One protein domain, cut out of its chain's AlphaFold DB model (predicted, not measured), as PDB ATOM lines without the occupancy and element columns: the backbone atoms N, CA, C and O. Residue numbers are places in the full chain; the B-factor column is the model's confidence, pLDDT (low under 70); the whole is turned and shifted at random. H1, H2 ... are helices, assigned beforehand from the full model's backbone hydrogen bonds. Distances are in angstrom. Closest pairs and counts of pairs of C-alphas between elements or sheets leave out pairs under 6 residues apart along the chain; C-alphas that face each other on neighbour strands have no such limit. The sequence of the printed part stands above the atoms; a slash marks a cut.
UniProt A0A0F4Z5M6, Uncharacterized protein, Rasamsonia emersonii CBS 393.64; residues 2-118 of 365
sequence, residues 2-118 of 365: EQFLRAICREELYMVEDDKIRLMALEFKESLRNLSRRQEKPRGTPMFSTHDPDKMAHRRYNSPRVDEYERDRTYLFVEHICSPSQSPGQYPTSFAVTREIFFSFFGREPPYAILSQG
ATOM      1  N   GLU A   2     116.194 134.423 153.190       61.66
ATOM      2  CA  GLU A   2     116.274 135.183 154.455       61.66
ATOM      3  C   GLU A   2     117.405 136.233 154.423       61.66
ATOM      4  O   GLU A   2     117.155 137.412 154.628       61.66
ATOM      5  N   GLN A   3     118.615 135.841 153.997       61.56
ATOM      6  CA  GLN A   3     119.748 136.755 153.751       61.56
ATOM      7  C   GLN A   3     119.448 137.893 152.753       61.56
ATOM      8  O   GLN A   3     120.045 138.953 152.866       61.56
ATOM      9  N   PHE A   4     118.536 137.694 151.792       63.41
ATOM     10  CA  PHE A   4     118.152 138.728 150.815       63.41
ATOM     11  C   PHE A   4     117.278 139.791 151.483       63.41
ATOM     12  O   PHE A   4     117.549 140.979 151.362       63.41
ATOM     13  N   LEU A   5     116.288 139.357 152.270       63.22
ATOM     14  CA  LEU A   5     115.466 140.262 153.070       63.22
ATOM     15  C   LEU A   5     116.311 140.980 154.136       63.22
ATOM     16  O   LEU A   5     116.211 142.192 154.249       63.22
ATOM     17  N   ARG A   6     117.227 140.283 154.828       66.56
ATOM     18  CA  ARG A   6     118.205 140.912 155.743       66.56
ATOM     19  C   ARG A   6     119.132 141.917 155.042       66.56
ATOM     20  O   ARG A   6     119.561 142.867 155.681       66.56
ATOM     21  N   ALA A   7     119.474 141.708 153.769       63.91
ATOM     22  CA  ALA A   7     120.326 142.625 153.007       63.91
ATOM     23  C   ALA A   7     119.582 143.884 152.532       63.91
ATOM     24  O   ALA A   7     120.207 144.931 152.419       63.91
ATOM     25  N   ILE A   8     118.270 143.794 152.287       61.47
ATOM     26  CA  ILE A   8     117.414 144.945 151.954       61.47
ATOM     27  C   ILE A   8     117.011 145.706 153.227       61.47
ATOM     28  O   ILE A   8     117.084 146.926 153.271       61.47
ATOM     29  N   CYS A   9     116.665 145.000 154.305       60.03
ATOM     30  CA  CYS A   9     116.330 145.578 155.611       60.03
ATOM     31  C   CYS A   9     117.569 145.998 156.433       60.03
ATOM     32  O   CYS A   9     117.568 145.853 157.653       60.03
ATOM     33  N   ARG A  10     118.642 146.457 155.775       55.22
ATOM     34  CA  ARG A  10     119.916 146.839 156.415       55.22
ATOM     35  C   ARG A  10     120.082 148.337 156.653       55.22
ATOM     36  O   ARG A  10     121.021 148.719 157.342       55.22
ATOM     37  N   GLU A  11     119.203 149.167 156.097       48.72
ATOM     38  CA  GLU A  11     119.150 150.592 156.425       48.72
ATOM     39  C   GLU A  11     118.617 150.780 157.853       48.72
ATOM     40  O   GLU A  11     117.631 150.157 158.249       48.72
ATOM     41  N   GLU A  12     119.266 151.650 158.629       47.41
ATOM     42  CA  GLU A  12     119.142 151.746 160.098       47.41
ATOM     43  C   GLU A  12     117.772 152.252 160.607       47.41
ATOM     44  O   GLU A  12     117.561 152.417 161.806       47.41
ATOM     45  N   LEU A  13     116.817 152.474 159.701       44.69
ATOM     46  CA  LEU A  13     115.490 153.034 159.967       44.69
ATOM     47  C   LEU A  13     114.508 152.045 160.621       44.69
ATOM     48  O   LEU A  13     113.479 152.478 161.139       44.69
ATOM     49  N   TYR A  14     114.791 150.735 160.611       52.38
ATOM     50  CA  TYR A  14     113.889 149.719 161.169       52.38
ATOM     51  C   TYR A  14     114.625 148.598 161.917       52.38
ATOM     52  O   TYR A  14     115.350 147.802 161.326       52.38
ATOM     53  N   MET A  15     114.322 148.441 163.209       51.59
ATOM     54  CA  MET A  15     114.563 147.192 163.942       51.59
ATOM     55  C   MET A  15     113.583 146.120 163.441       51.59
ATOM     56  O   MET A  15     112.449 146.032 163.913       51.59
ATOM     57  N   VAL A  16     113.989 145.334 162.441       61.34
ATOM     58  CA  VAL A  16     113.151 144.264 161.879       61.34
ATOM     59  C   VAL A  16     113.346 142.968 162.667       61.34
ATOM     60  O   VAL A  16     114.430 142.397 162.677       61.34
ATOM     61  N   GLU A  17     112.275 142.493 163.300       77.12
ATOM     62  CA  GLU A  17     112.250 141.246 164.075       77.12
ATOM     63  C   GLU A  17     112.645 140.030 163.219       77.12
ATOM     64  O   GLU A  17     112.028 139.754 162.187       77.12
ATOM     65  N   ASP A  18     113.632 139.255 163.675       78.06
ATOM     66  CA  ASP A  18     114.178 138.101 162.950       78.06
ATOM     67  C   ASP A  18     113.106 137.084 162.523       78.06
ATOM     68  O   ASP A  18     113.089 136.644 161.370       78.06
ATOM     69  N   ASP A  19     112.162 136.748 163.405       77.25
ATOM     70  CA  ASP A  19     111.085 135.801 163.090       77.25
ATOM     71  C   ASP A  19     110.130 136.325 162.007       77.25
ATOM     72  O   ASP A  19     109.620 135.548 161.196       77.25
ATOM     73  N   LYS A  20     109.962 137.647 161.901       76.69
ATOM     74  CA  LYS A  20     109.200 138.292 160.825       76.69
ATOM     75  C   LYS A  20     109.935 138.190 159.490       76.69
ATOM     76  O   LYS A  20     109.306 137.910 158.471       76.69
ATOM     77  N   ILE A  21     111.266 138.333 159.484       78.00
ATOM     78  CA  ILE A  21     112.092 138.089 158.287       78.00
ATOM     79  C   ILE A  21     111.975 136.624 157.847       78.00
ATOM     80  O   ILE A  21     111.835 136.343 156.655       78.00
ATOM     81  N   ARG A  22     111.977 135.685 158.800       75.12
ATOM     82  CA  ARG A  22     111.825 134.245 158.536       75.12
ATOM     83  C   ARG A  22     110.436 133.906 157.993       75.12
ATOM     84  O   ARG A  22     110.350 133.156 157.021       75.12
ATOM     85  N   LEU A  23     109.377 134.504 158.540       81.31
ATOM     86  CA  LEU A  23     108.007 134.359 158.040       81.31
ATOM     87  C   LEU A  23     107.884 134.879 156.599       81.31
ATOM     88  O   LEU A  23     107.490 134.122 155.713       81.31
ATOM     89  N   MET A  24     108.328 136.111 156.330       72.75
ATOM     90  CA  MET A  24     108.323 136.689 154.978       72.75
ATOM     91  C   MET A  24     109.167 135.861 153.992       72.75
ATOM     92  O   MET A  24     108.775 135.667 152.842       72.75
ATOM     93  N   ALA A  25     110.305 135.311 154.430       72.94
ATOM     94  CA  ALA A  25     111.131 134.428 153.606       72.94
ATOM     95  C   ALA A  25     110.442 133.087 153.280       72.94
ATOM     96  O   ALA A  25     110.716 132.516 152.222       72.94
ATOM     97  N   LEU A  26     109.561 132.585 154.152       75.56
ATOM     98  CA  LEU A  26     108.746 131.391 153.911       75.56
ATOM     99  C   LEU A  26     107.569 131.693 152.974       75.56
ATOM    100  O   LEU A  26     107.428 131.005 151.962       75.56
ATOM    101  N   GLU A  27     106.792 132.746 153.239       75.50
ATOM    102  CA  GLU A  27     105.661 133.166 152.393       75.50
ATOM    103  C   GLU A  27     106.103 133.513 150.964       75.50
ATOM    104  O   GLU A  27     105.465 133.109 149.988       75.50
ATOM    105  N   PHE A  28     107.238 134.205 150.811       72.38
ATOM    106  CA  PHE A  28     107.801 134.526 149.500       72.38
ATOM    107  C   PHE A  28     108.302 133.271 148.771       72.38
ATOM    108  O   PHE A  28     108.057 133.103 147.575       72.38
ATOM    109  N   LYS A  29     108.934 132.331 149.488       72.38
ATOM    110  CA  LYS A  29     109.366 131.035 148.936       72.38
ATOM    111  C   LYS A  29     108.179 130.172 148.495       72.38
ATOM    112  O   LYS A  29     108.263 129.510 147.460       72.38
ATOM    113  N   GLU A  30     107.075 130.178 149.239       70.25
ATOM    114  CA  GLU A  30     105.843 129.490 148.845       70.25
ATOM    115  C   GLU A  30     105.153 130.179 147.658       70.25
ATOM    116  O   GLU A  30     104.750 129.504 146.709       70.25
ATOM    117  N   SER A  31     105.104 131.512 147.648       65.69
ATOM    118  CA  SER A  31     104.586 132.301 146.526       65.69
ATOM    119  C   SER A  31     105.352 132.012 145.231       65.69
ATOM    120  O   SER A  31     104.735 131.691 144.216       65.69
ATOM    121  N   LEU A  32     106.691 132.001 145.271       64.38
ATOM    122  CA  LEU A  32     107.536 131.583 144.146       64.38
ATOM    123  C   LEU A  32     107.237 130.141 143.705       64.38
ATOM    124  O   LEU A  32     107.051 129.886 142.517       64.38
ATOM    125  N   ARG A  33     107.108 129.198 144.649       62.78
ATOM    126  CA  ARG A  33     106.776 127.792 144.351       62.78
ATOM    127  C   ARG A  33     105.401 127.636 143.689       62.78
ATOM    128  O   ARG A  33     105.219 126.743 142.859       62.78
ATOM    129  N   ASN A  34     104.442 128.492 144.031       59.94
ATOM    130  CA  ASN A  34     103.108 128.516 143.433       59.94
ATOM    131  C   ASN A  34     103.068 129.268 142.087       59.94
ATOM    132  O   ASN A  34     102.278 128.892 141.220       59.94
ATOM    133  N   LEU A  35     103.965 130.232 141.853       54.84
ATOM    134  CA  LEU A  35     104.200 130.825 140.530       54.84
ATOM    135  C   LEU A  35     104.812 129.801 139.560       54.84
ATOM    136  O   LEU A  35     104.281 129.622 138.465       54.84
ATOM    137  N   SER A  36     105.831 129.039 139.975       54.34
ATOM    138  CA  SER A  36     106.408 127.951 139.159       54.34
ATOM    139  C   SER A  36     105.387 126.869 138.774       54.34
ATOM    140  O   SER A  36     105.508 126.247 137.724       54.34
ATOM    141  N   ARG A  37     104.344 126.657 139.588       52.44
ATOM    142  CA  ARG A  37     103.230 125.737 139.285       52.44
ATOM    143  C   ARG A  37     102.243 126.265 138.236       52.44
ATOM    144  O   ARG A  37     101.427 125.486 137.754       52.44
ATOM    145  N   ARG A  38     102.287 127.559 137.899       50.50
ATOM    146  CA  ARG A  38     101.439 128.202 136.875       50.50
ATOM    147  C   ARG A  38     102.190 128.547 135.584       50.50
ATOM    148  O   ARG A  38     101.596 129.136 134.689       50.50
ATOM    149  N   GLN A  39     103.469 128.190 135.473       54.06
ATOM    150  CA  GLN A  39     104.235 128.375 134.243       54.06
ATOM    151  C   GLN A  39     103.781 127.376 133.170       54.06
ATOM    152  O   GLN A  39     104.087 126.184 133.248       54.06
ATOM    153  N   GLU A  40     103.139 127.871 132.111       55.41
ATOM    154  CA  GLU A  40     103.306 127.240 130.802       55.41
ATOM    155  C   GLU A  40     104.799 127.302 130.452       55.41
ATOM    156  O   GLU A  40     105.408 128.370 130.521       55.41
ATOM    157  N   LYS A  41     105.418 126.159 130.132       55.72
ATOM    158  CA  LYS A  41     106.854 126.122 129.822       55.72
ATOM    159  C   LYS A  41     107.135 126.925 128.541       55.72
ATOM    160  O   LYS A  41     106.615 126.531 127.491       55.72
ATOM    161  N   PRO A  42     107.983 127.971 128.582       54.78
ATOM    162  CA  PRO A  42     108.360 128.709 127.381       54.78
ATOM    163  C   PRO A  42     109.072 127.779 126.393       54.78
ATOM    164  O   PRO A  42     109.930 126.983 126.778       54.78
ATOM    165  N   ARG A  43     108.707 127.847 125.109       57.91
ATOM    166  CA  ARG A  43     109.265 126.973 124.061       57.91
ATOM    167  C   ARG A  43     110.527 127.573 123.428       57.91
ATOM    168  O   ARG A  43     110.580 127.752 122.215       57.91
ATOM    169  N   GLY A  44     111.537 127.856 124.248       70.06
ATOM    170  CA  GLY A  44     112.859 128.312 123.807       70.06
ATOM    171  C   GLY A  44     113.390 129.517 124.582       70.06
ATOM    172  O   GLY A  44     112.822 129.921 125.593       70.06
ATOM    173  N   THR A  45     114.487 130.085 124.083       77.38
ATOM    174  CA  THR A  45     115.139 131.292 124.617       77.38
ATOM    175  C   THR A  45     114.590 132.535 123.899       77.38
ATOM    176  O   THR A  45     114.460 132.491 122.672       77.38
ATOM    177  N   PRO A  46     114.294 133.658 124.587       83.88
ATOM    178  CA  PRO A  46     113.899 134.896 123.911       83.88
ATOM    179  C   PRO A  46     115.053 135.435 123.059       83.88
ATOM    180  O   PRO A  46     116.193 135.456 123.518       83.88
ATOM    181  N   MET A  47     114.776 135.912 121.843       84.88
ATOM    182  CA  MET A  47     115.806 136.560 121.021       84.88
ATOM    183  C   MET A  47     116.064 137.991 121.497       84.88
ATOM    184  O   MET A  47     115.119 138.745 121.730       84.88
ATOM    185  N   PHE A  48     117.332 138.388 121.596       87.44
ATOM    186  CA  PHE A  48     117.741 139.751 121.969       87.44
ATOM    187  C   PHE A  48     117.901 140.679 120.758       87.44
ATOM    188  O   PHE A  48     117.793 141.900 120.866       87.44
ATOM    189  N   SER A  49     118.148 140.109 119.584       88.81
ATOM    190  CA  SER A  49     118.359 140.867 118.357       88.81
ATOM    191  C   SER A  49     117.776 140.153 117.148       88.81
ATOM    192  O   SER A  49     117.549 138.945 117.164       88.81
ATOM    193  N   THR A  50     117.522 140.922 116.096       85.31
ATOM    194  CA  THR A  50     116.866 140.478 114.869       85.31
ATOM    195  C   THR A  50     117.482 141.166 113.650       85.31
ATOM    196  O   THR A  50     118.006 142.274 113.753       85.31
ATOM    197  N   HIS A  51     117.419 140.512 112.491       88.12
ATOM    198  CA  HIS A  51     117.658 141.139 111.181       88.12
ATOM    199  C   HIS A  51     116.349 141.513 110.471       88.12
ATOM    200  O   HIS A  51     116.355 142.266 109.505       88.12
ATOM    201  N   ASP A  52     115.225 140.993 110.962       85.44
ATOM    202  CA  ASP A  52     113.886 141.294 110.480       85.44
ATOM    203  C   ASP A  52     113.395 142.620 111.100       85.44
ATOM    204  O   ASP A  52     113.289 142.688 112.335       85.44
ATOM    205  N   PRO A  53     113.114 143.661 110.288       84.12
ATOM    206  CA  PRO A  53     112.674 144.966 110.774       84.12
ATOM    207  C   PRO A  53     111.267 144.931 111.384       84.12
ATOM    208  O   PRO A  53     111.010 145.698 112.306       84.12
ATOM    209  N   ASP A  54     110.385 144.004 110.990       81.69
ATOM    210  CA  ASP A  54     109.043 143.873 111.585       81.69
ATOM    211  C   ASP A  54     109.095 143.299 113.016       81.69
ATOM    212  O   ASP A  54     108.093 143.276 113.736       81.69
ATOM    213  N   LYS A  55     110.277 142.841 113.453       77.81
ATOM    214  CA  LYS A  55     110.557 142.348 114.811       77.81
ATOM    215  C   LYS A  55     111.441 143.293 115.640       77.81
ATOM    216  O   LYS A  55     111.805 142.930 116.763       77.81
ATOM    217  N   MET A  56     111.816 144.467 115.120       85.38
ATOM    218  CA  MET A  56     112.586 145.455 115.889       85.38
ATOM    219  C   MET A  56     111.741 146.070 117.013       85.38
ATOM    220  O   MET A  56     110.519 146.151 116.909       85.38
ATOM    221  N   ALA A  57     112.382 146.568 118.072       82.81
ATOM    222  CA  ALA A  57     111.697 147.307 119.131       82.81
ATOM    223  C   ALA A  57     111.057 148.606 118.591       82.81
ATOM    224  O   ALA A  57     111.734 149.613 118.374       82.81
ATOM    225  N   HIS A  58     109.733 148.610 118.401       75.50
ATOM    226  CA  HIS A  58     109.017 149.687 117.702       75.50
ATOM    227  C   HIS A  58     108.944 151.034 118.442       75.50
ATOM    228  O   HIS A  58     108.528 152.035 117.851       75.50
ATOM    229  N   ARG A  59     109.260 151.086 119.742       69.00
ATOM    230  CA  ARG A  59     109.004 152.258 120.596       69.00
ATOM    231  C   ARG A  59     110.202 152.606 121.473       69.00
ATOM    232  O   ARG A  59     110.526 151.886 122.408       69.00
ATOM    233  N   ARG A  60     110.771 153.796 121.244       58.34
ATOM    234  CA  ARG A  60     111.813 154.406 122.098       58.34
ATOM    235  C   ARG A  60     111.297 154.906 123.460       58.34
ATOM    236  O   ARG A  60     112.095 155.290 124.300       58.34
ATOM    237  N   TYR A  61     109.981 154.896 123.685       59.22
ATOM    238  CA  TYR A  61     109.327 155.389 124.906       59.22
ATOM    239  C   TYR A  61     108.992 154.265 125.910       59.22
ATOM    240  O   TYR A  61     107.912 154.259 126.493       59.22
ATOM    241  N   ASN A  62     109.891 153.288 126.074       59.88
ATOM    242  CA  ASN A  62     109.878 152.253 127.130       59.88
ATOM    243  C   ASN A  62     108.587 151.411 127.286       59.88
ATOM    244  O   ASN A  62     108.395 150.747 128.301       59.88
ATOM    245  N   SER A  63     107.708 151.404 126.281       73.88
ATOM    246  CA  SER A  63     106.421 150.706 126.289       73.88
ATOM    247  C   SER A  63     106.312 149.816 125.047       73.88
ATOM    248  O   SER A  63     106.106 150.353 123.953       73.88
ATOM    249  N   PRO A  64     106.447 148.484 125.184       78.81
ATOM    250  CA  PRO A  64     106.187 147.544 124.096       78.81
ATOM    251  C   PRO A  64     104.751 147.652 123.563       78.81
ATOM    252  O   PRO A  64     103.839 148.134 124.244       78.81
ATOM    253  N   ARG A  65     104.526 147.177 122.339       82.00
ATOM    254  CA  ARG A  65     103.182 146.886 121.819       82.00
ATOM    255  C   ARG A  65     102.546 145.728 122.598       82.00
ATOM    256  O   ARG A  65     103.225 144.977 123.290       82.00
ATOM    257  N   VAL A  66     101.230 145.553 122.465       81.19
ATOM    258  CA  VAL A  66     100.499 144.478 123.165       81.19
ATOM    259  C   VAL A  66     100.969 143.088 122.712       81.19
ATOM    260  O   VAL A  66     101.124 142.201 123.543       81.19
ATOM    261  N   ASP A  67     101.268 142.902 121.424       83.31
ATOM    262  CA  ASP A  67     101.784 141.642 120.868       83.31
ATOM    263  C   ASP A  67     103.257 141.369 121.223       83.31
ATOM    264  O   ASP A  67     103.675 140.210 121.280       83.31
ATOM    265  N   GLU A  68     104.040 142.426 121.458       84.75
ATOM    266  CA  GLU A  68     105.402 142.353 121.996       84.75
ATOM    267  C   GLU A  68     105.342 141.959 123.482       84.75
ATOM    268  O   GLU A  68     105.979 140.994 123.888       84.75
ATOM    269  N   TYR A  69     104.490 142.613 124.278       84.06
ATOM    270  CA  TYR A  69     104.290 142.312 125.699       84.06
ATOM    271  C   TYR A  69     103.759 140.890 125.949       84.06
ATOM    272  O   TYR A  69     104.315 140.166 126.774       84.06
ATOM    273  N   GLU A  70     102.714 140.455 125.235       82.31
ATOM    274  CA  GLU A  70     102.124 139.116 125.415       82.31
ATOM    275  C   GLU A  70     103.097 137.983 125.039       82.31
ATOM    276  O   GLU A  70     103.005 136.881 125.586       82.31
ATOM    277  N   ARG A  71     104.060 138.269 124.154       83.50
ATOM    278  CA  ARG A  71     105.184 137.394 123.794       83.50
ATOM    279  C   ARG A  71     106.260 137.423 124.879       83.50
ATOM    280  O   ARG A  71     106.589 136.385 125.453       83.50
ATOM    281  N   ASP A  72     106.766 138.609 125.200       85.00
ATOM    282  CA  ASP A  72     107.916 138.812 126.083       85.00
ATOM    283  C   ASP A  72     107.624 138.413 127.531       85.00
ATOM    284  O   ASP A  72     108.497 137.842 128.186       85.00
ATOM    285  N   ARG A  73     106.386 138.599 128.022       83.06
ATOM    286  CA  ARG A  73     105.979 138.193 129.382       83.06
ATOM    287  C   ARG A  73     106.185 136.702 129.659       83.06
ATOM    288  O   ARG A  73     106.373 136.328 130.813       83.06
ATOM    289  N   THR A  74     106.181 135.853 128.626       81.62
ATOM    290  CA  THR A  74     106.459 134.411 128.775       81.62
ATOM    291  C   THR A  74     107.930 134.128 129.096       81.62
ATOM    292  O   THR A  74     108.247 133.066 129.623       81.62
ATOM    293  N   TYR A  75     108.817 135.098 128.869       80.12
ATOM    294  CA  TYR A  75     110.252 135.009 129.119       80.12
ATOM    295  C   TYR A  75     110.743 135.949 130.236       80.12
ATOM    296  O   TYR A  75     111.938 135.948 130.525       80.12
ATOM    297  N   LEU A  76     109.871 136.725 130.903       74.62
ATOM    298  CA  LEU A  76     110.236 137.637 132.007       74.62
ATOM    299  C   LEU A  76     110.557 136.888 133.319       74.62
ATOM    300  O   LEU A  76     109.917 137.064 134.354       74.62
ATOM    301  N   PHE A  77     111.597 136.058 133.270       77.19
ATOM    302  CA  PHE A  77     112.184 135.346 134.400       77.19
ATOM    303  C   PHE A  77     113.683 135.651 134.473       77.19
ATOM    304  O   PHE A  77     114.338 135.805 133.441       77.19
ATOM    305  N   VAL A  78     114.236 135.701 135.691       73.00
ATOM    306  CA  VAL A  78     115.643 136.075 135.952       73.00
ATOM    307  C   VAL A  78     116.628 135.242 135.125       73.00
ATOM    308  O   VAL A  78     117.597 135.786 134.615       73.00
ATOM    309  N   GLU A  79     116.347 133.953 134.924       74.88
ATOM    310  CA  GLU A  79     117.138 133.045 134.082       74.88
ATOM    311  C   GLU A  79     117.312 133.555 132.640       74.88
ATOM    312  O   GLU A  79     118.426 133.570 132.125       74.88
ATOM    313  N   HIS A  80     116.242 134.041 132.004       80.81
ATOM    314  CA  HIS A  80     116.293 134.559 130.635       80.81
ATOM    315  C   HIS A  80     116.860 135.982 130.572       80.81
ATOM    316  O   HIS A  80     117.638 136.291 129.669       80.81
ATOM    317  N   ILE A  81     116.511 136.839 131.539       81.75
ATOM    318  CA  ILE A  81     117.016 138.219 131.635       81.75
ATOM    319  C   ILE A  81     118.542 138.198 131.817       81.75
ATOM    320  O   ILE A  81     119.267 138.838 131.059       81.75
ATOM    321  N   CYS A  82     119.044 137.387 132.749       79.75
ATOM    322  CA  CYS A  82     120.472 137.219 133.015       79.75
ATOM    323  C   CYS A  82     121.173 136.205 132.089       79.75
ATOM    324  O   CYS A  82     122.350 135.916 132.305       79.75
ATOM    325  N   SER A  83     120.498 135.659 131.068       79.56
ATOM    326  CA  SER A  83     121.132 134.712 130.138       79.56
ATOM    327  C   SER A  83     122.229 135.386 129.284       79.56
ATOM    328  O   SER A  83     122.194 136.613 129.094       79.56
ATOM    329  N   PRO A  84     123.230 134.621 128.791       77.94
ATOM    330  CA  PRO A  84     124.367 135.163 128.045       77.94
ATOM    331  C   PRO A  84     123.974 135.988 126.816       77.94
ATOM    332  O   PRO A  84     122.937 135.763 126.193       77.94
ATOM    333  N   SER A  85     124.838 136.931 126.434       74.69
ATOM    334  CA  SER A  85     124.687 137.708 125.200       74.69
ATOM    335  C   SER A  85     124.616 136.802 123.970       74.69
ATOM    336  O   SER A  85     125.460 135.925 123.786       74.69
ATOM    337  N   GLN A  86     123.629 137.052 123.116       80.62
ATOM    338  CA  GLN A  86     123.418 136.325 121.864       80.62
ATOM    339  C   GLN A  86     124.243 136.931 120.719       80.62
ATOM    340  O   GLN A  86     124.830 138.005 120.861       80.62
ATOM    341  N   SER A  87     124.278 136.247 119.573       77.50
ATOM    342  CA  SER A  87     124.891 136.756 118.341       77.50
ATOM    343  C   SER A  87     124.286 138.114 117.943       77.50
ATOM    344  O   SER A  87     123.057 138.195 117.851       77.50
ATOM    345  N   PRO A  88     125.096 139.155 117.674       76.94
ATOM    346  CA  PRO A  88     124.589 140.492 117.383       76.94
ATOM    347  C   PRO A  88     123.813 140.527 116.060       76.94
ATOM    348  O   PRO A  88     124.372 140.292 114.991       76.94
ATOM    349  N   GLY A  89     122.521 140.840 116.147       79.88
ATOM    350  CA  GLY A  89     121.667 141.165 115.003       79.88
ATOM    351  C   GLY A  89     121.615 142.668 114.711       79.88
ATOM    352  O   GLY A  89     122.112 143.486 115.481       79.88
ATOM    353  N   GLN A  90     120.983 143.034 113.596       85.06
ATOM    354  CA  GLN A  90     120.932 144.416 113.098       85.06
ATOM    355  C   GLN A  90     120.059 145.358 113.946       85.06
ATOM    356  O   GLN A  90     120.332 146.556 114.008       85.06
ATOM    357  N   TYR A  91     119.031 144.828 114.614       86.31
ATOM    358  CA  TYR A  91     118.110 145.589 115.459       86.31
ATOM    359  C   TYR A  91     117.890 144.896 116.815       86.31
ATOM    360  O   TYR A  91     117.844 143.662 116.859       86.31
ATOM    361  N   PRO A  92     117.703 145.644 117.920       88.75
ATOM    362  CA  PRO A  92     117.284 145.074 119.197       88.75
ATOM    363  C   PRO A  92     115.807 144.662 119.158       88.75
ATOM    364  O   PRO A  92     114.978 145.321 118.523       88.75
ATOM    365  N   THR A  93     115.463 143.597 119.881       89.44
ATOM    366  CA  THR A  93     114.066 143.208 120.136       89.44
ATOM    367  C   THR A  93     113.478 143.987 121.314       89.44
ATOM    368  O   THR A  93     114.205 144.579 122.117       89.44
ATOM    369  N   SER A  94     112.152 143.955 121.460       88.44
ATOM    370  CA  SER A  94     111.454 144.469 122.647       88.44
ATOM    371  C   SER A  94     112.002 143.862 123.948       88.44
ATOM    372  O   SER A  94     112.331 144.606 124.874       88.44
ATOM    373  N   PHE A  95     112.240 142.543 123.975       89.00
ATOM    374  CA  PHE A  95     112.827 141.854 125.127       89.00
ATOM    375  C   PHE A  95     114.218 142.389 125.499       89.00
ATOM    376  O   PHE A  95     114.506 142.558 126.682       89.00
ATOM    377  N   ALA A  96     115.082 142.695 124.523       88.62
ATOM    378  CA  ALA A  96     116.396 143.276 124.809       88.62
ATOM    379  C   ALA A  96     116.302 144.684 125.410       88.62
ATOM    380  O   ALA A  96     117.051 144.998 126.332       88.62
ATOM    381  N   VAL A  97     115.353 145.508 124.954       88.00
ATOM    382  CA  VAL A  97     115.095 146.819 125.571       88.00
ATOM    383  C   VAL A  97     114.630 146.643 127.022       88.00
ATOM    384  O   VAL A  97     115.175 147.284 127.918       88.00
ATOM    385  N   THR A  98     113.701 145.722 127.296       86.81
ATOM    386  CA  THR A  98     113.262 145.415 128.671       86.81
ATOM    387  C   THR A  98     114.390 144.843 129.544       86.81
ATOM    388  O   THR A  98     114.477 145.181 130.725       86.81
ATOM    389  N   ARG A  99     115.284 144.026 128.975       87.31
ATOM    390  CA  ARG A  99     116.464 143.458 129.647       87.31
ATOM    391  C   ARG A  99     117.477 144.529 130.047       87.31
ATOM    392  O   ARG A  99     117.918 144.534 131.193       87.31
ATOM    393  N   GLU A 100     117.822 145.455 129.153       87.06
ATOM    394  CA  GLU A 100     118.746 146.539 129.503       87.06
ATOM    395  C   GLU A 100     118.106 147.545 130.478       87.06
ATOM    396  O   GLU A 100     118.794 147.990 131.391       87.06
ATOM    397  N   ILE A 101     116.791 147.811 130.394       84.38
ATOM    398  CA  ILE A 101     116.060 148.577 131.428       84.38
ATOM    399  C   ILE A 101     116.171 147.886 132.797       84.38
ATOM    400  O   ILE A 101     116.469 148.545 133.791       84.38
ATOM    401  N   PHE A 102     115.981 146.562 132.870       84.88
ATOM    402  CA  PHE A 102     116.171 145.809 134.114       84.88
ATOM    403  C   PHE A 102     117.607 145.962 134.644       84.88
ATOM    404  O   PHE A 102     117.803 146.253 135.823       84.88
ATOM    405  N   PHE A 103     118.615 145.851 133.774       85.44
ATOM    406  CA  PHE A 103     120.015 146.047 134.155       85.44
ATOM    407  C   PHE A 103     120.354 147.487 134.576       85.44
ATOM    408  O   PHE A 103     121.250 147.663 135.400       85.44
ATOM    409  N   SER A 104     119.644 148.509 134.081       81.81
ATOM    410  CA  SER A 104     119.800 149.895 134.551       81.81
ATOM    411  C   SER A 104     119.363 150.097 136.007       81.81
ATOM    412  O   SER A 104     119.884 150.996 136.660       81.81
ATOM    413  N   PHE A 105     118.445 149.272 136.526       78.88
ATOM    414  CA  PHE A 105     117.986 149.344 137.921       78.88
ATOM    415  C   PHE A 105     118.672 148.334 138.851       78.88
ATOM    416  O   PHE A 105     118.927 148.653 140.010       78.88
ATOM    417  N   PHE A 106     118.963 147.123 138.369       79.94
ATOM    418  CA  PHE A 106     119.432 146.006 139.204       79.94
ATOM    419  C   PHE A 106     120.878 145.569 138.925       79.94
ATOM    420  O   PHE A 106     121.374 144.649 139.573       79.94
ATOM    421  N   GLY A 107     121.564 146.217 137.979       81.44
ATOM    422  CA  GLY A 107     122.881 145.797 137.503       81.44
ATOM    423  C   GLY A 107     122.821 144.571 136.586       81.44
ATOM    424  O   GLY A 107     121.764 143.991 136.341       81.44
ATOM    425  N   ARG A 108     123.980 144.182 136.039       81.19
ATOM    426  CA  ARG A 108     124.112 143.025 135.128       81.19
ATOM    427  C   ARG A 108     124.402 141.700 135.836       81.19
ATOM    428  O   ARG A 108     124.266 140.647 135.216       81.19
ATOM    429  N   GLU A 109     124.798 141.734 137.106       73.56
ATOM    430  CA  GLU A 109     124.961 140.515 137.896       73.56
ATOM    431  C   GLU A 109     123.590 139.931 138.270       73.56
ATOM    432  O   GLU A 109     122.682 140.678 138.640       73.56
ATOM    433  N   PRO A 110     123.398 138.601 138.212       68.38
ATOM    434  CA  PRO A 110     122.147 138.007 138.654       68.38
ATOM    435  C   PRO A 110     121.934 138.251 140.157       68.38
ATOM    436  O   PRO A 110     122.870 138.030 140.929       68.38
ATOM    437  N   PRO A 111     120.714 138.571 140.634       62.16
ATOM    438  CA  PRO A 111     120.459 138.821 142.060       62.16
ATOM    439  C   PRO A 111     120.839 137.671 143.011       62.16
ATOM    440  O   PRO A 111     120.967 137.880 144.214       62.16
ATOM    441  N   TYR A 112     121.031 136.450 142.495       62.78
ATOM    442  CA  TYR A 112     121.538 135.310 143.263       62.78
ATOM    443  C   TYR A 112     123.068 135.287 143.434       62.78
ATOM    444  O   TYR A 112     123.538 134.656 144.376       62.78
ATOM    445  N   ALA A 113     123.852 135.986 142.604       59.00
ATOM    446  CA  ALA A 113     125.305 136.107 142.779       59.00
ATOM    447  C   ALA A 113     125.650 136.852 144.082       59.00
ATOM    448  O   ALA A 113     126.492 136.396 144.856       59.00
ATOM    449  N   ILE A 114     124.888 137.908 144.385       54.19
ATOM    450  CA  ILE A 114     124.936 138.670 145.644       54.19
ATOM    451  C   ILE A 114     124.697 137.752 146.862       54.19
ATOM    452  O   ILE A 114     125.286 137.945 147.923       54.19
ATOM    453  N   LEU A 115     123.877 136.703 146.715       45.88
ATOM    454  CA  LEU A 115     123.609 135.732 147.786       45.88
ATOM    455  C   LEU A 115     124.762 134.738 147.990       45.88
ATOM    456  O   LEU A 115     124.963 134.268 149.107       45.88
ATOM    457  N   SER A 116     125.527 134.432 146.939       47.47
ATOM    458  CA  SER A 116     126.684 133.529 147.006       47.47
ATOM    459  C   SER A 116     127.882 134.151 147.729       47.47
ATOM    460  O   SER A 116     128.628 133.437 148.400       47.47
ATOM    461  N   GLN A 117     128.063 135.475 147.636       46.94
ATOM    462  CA  GLN A 117     129.197 136.183 148.250       46.94
ATOM    463  C   GLN A 117     129.206 136.098 149.790       46.94
ATOM    464  O   GLN A 117     130.270 136.180 150.400       46.94
ATOM    465  N   GLY A 118     128.056 135.842 150.427       41.09
ATOM    466  CA  GLY A 118     127.948 135.673 151.883       41.09
ATOM    467  C   GLY A 118     128.663 134.442 152.465       41.09
ATOM    468  O   GLY A 118     128.760 134.341 153.684       41.09
TER     469      GLY A 118
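Overview. This is residues 2 to 118 of the 365 residues of an uncharacterized protein of Rasamsonia emersonii CBS 393.64 (UniProt A0A0F4Z5M6). Two loose groups of helices lie toward opposite ends of an elongated, open frame: H1, the first turns of H2 and H6 make one group, and H3, H4 and H5 with long loops make the other. The long helix H2 runs along one side of the frame, and its residues 30 to 36 stick out free of the rest; the link from H5 to H6 leads back along another side. The printed part has 117 residues with six named helices, H1 to H6 in chain order, and no named strand, and its class is all helix. It is loose, with a radius of gyration of the C-alphas of 17.7 A, and spans 53 by 30 by 26 A.

Along the chain. Find C-alpha 2 at (116.274, 135.183, 154.455), where H1 begins; it holds residues 2 to 8. After a short link, H2 takes residues 18 to 36 and runs 27.0 A, from C-alpha 18 at (114.178, 138.101, 162.950). Read on through residues 37 to 65, which hold no named element, to H3, residues 66 to 75, 14.8 A long. H4, residues 78 to 81, measures 5.0 A. H5 holds residues 94 to 106 and measures 18.4 A. H6, residues 113 to 118, ends at C-alpha 118 at (127.948, 135.673, 151.883).

Arrangement. Start at H1, which touches residues 21 to 25 of H2 alone; the closest C-alphas, of Glu 2 and Ala 25, are 5.3 A apart. Their lines are about perpendicular, at 76 degrees. H1 and H6 are close but not clearly touching, with the C-alphas of Phe 4 and Leu 115 closest at 6.9 A. Look next at H3 and H5, which only just touch, with 3 pairs of C-alphas within 8 A; the closest are those of Asp 72 and Phe 95, 5.9 A apart. They run the same way at a steep tilt of 59 degrees. H4 is close to but not clearly touching H5, with the C-alphas of Ile 81 and Arg 99 closest at 5.6 A. H2 and H5 are apart. Every O i to N i+4 pair is within hydrogen-bond range in H1, H2 and H5; H3 has 4 of 6, H6 has 1 of 2, and H4 is too short for such a pair.

Size, cuts and confidence. The C-alphas of Met 15 and Asp 52 are the two farthest apart, at 53.8 A. The printed part has no cut. The links from H2 to H3 and from H4 to H5 are long. Residues 49 to 50 pair with residues 91 to 92, antiparallel. The model's mean pLDDT over the printed part is 72.5; residues 2 to 16, 31 to 43, 59 to 62 and 110 to 118 are under 70.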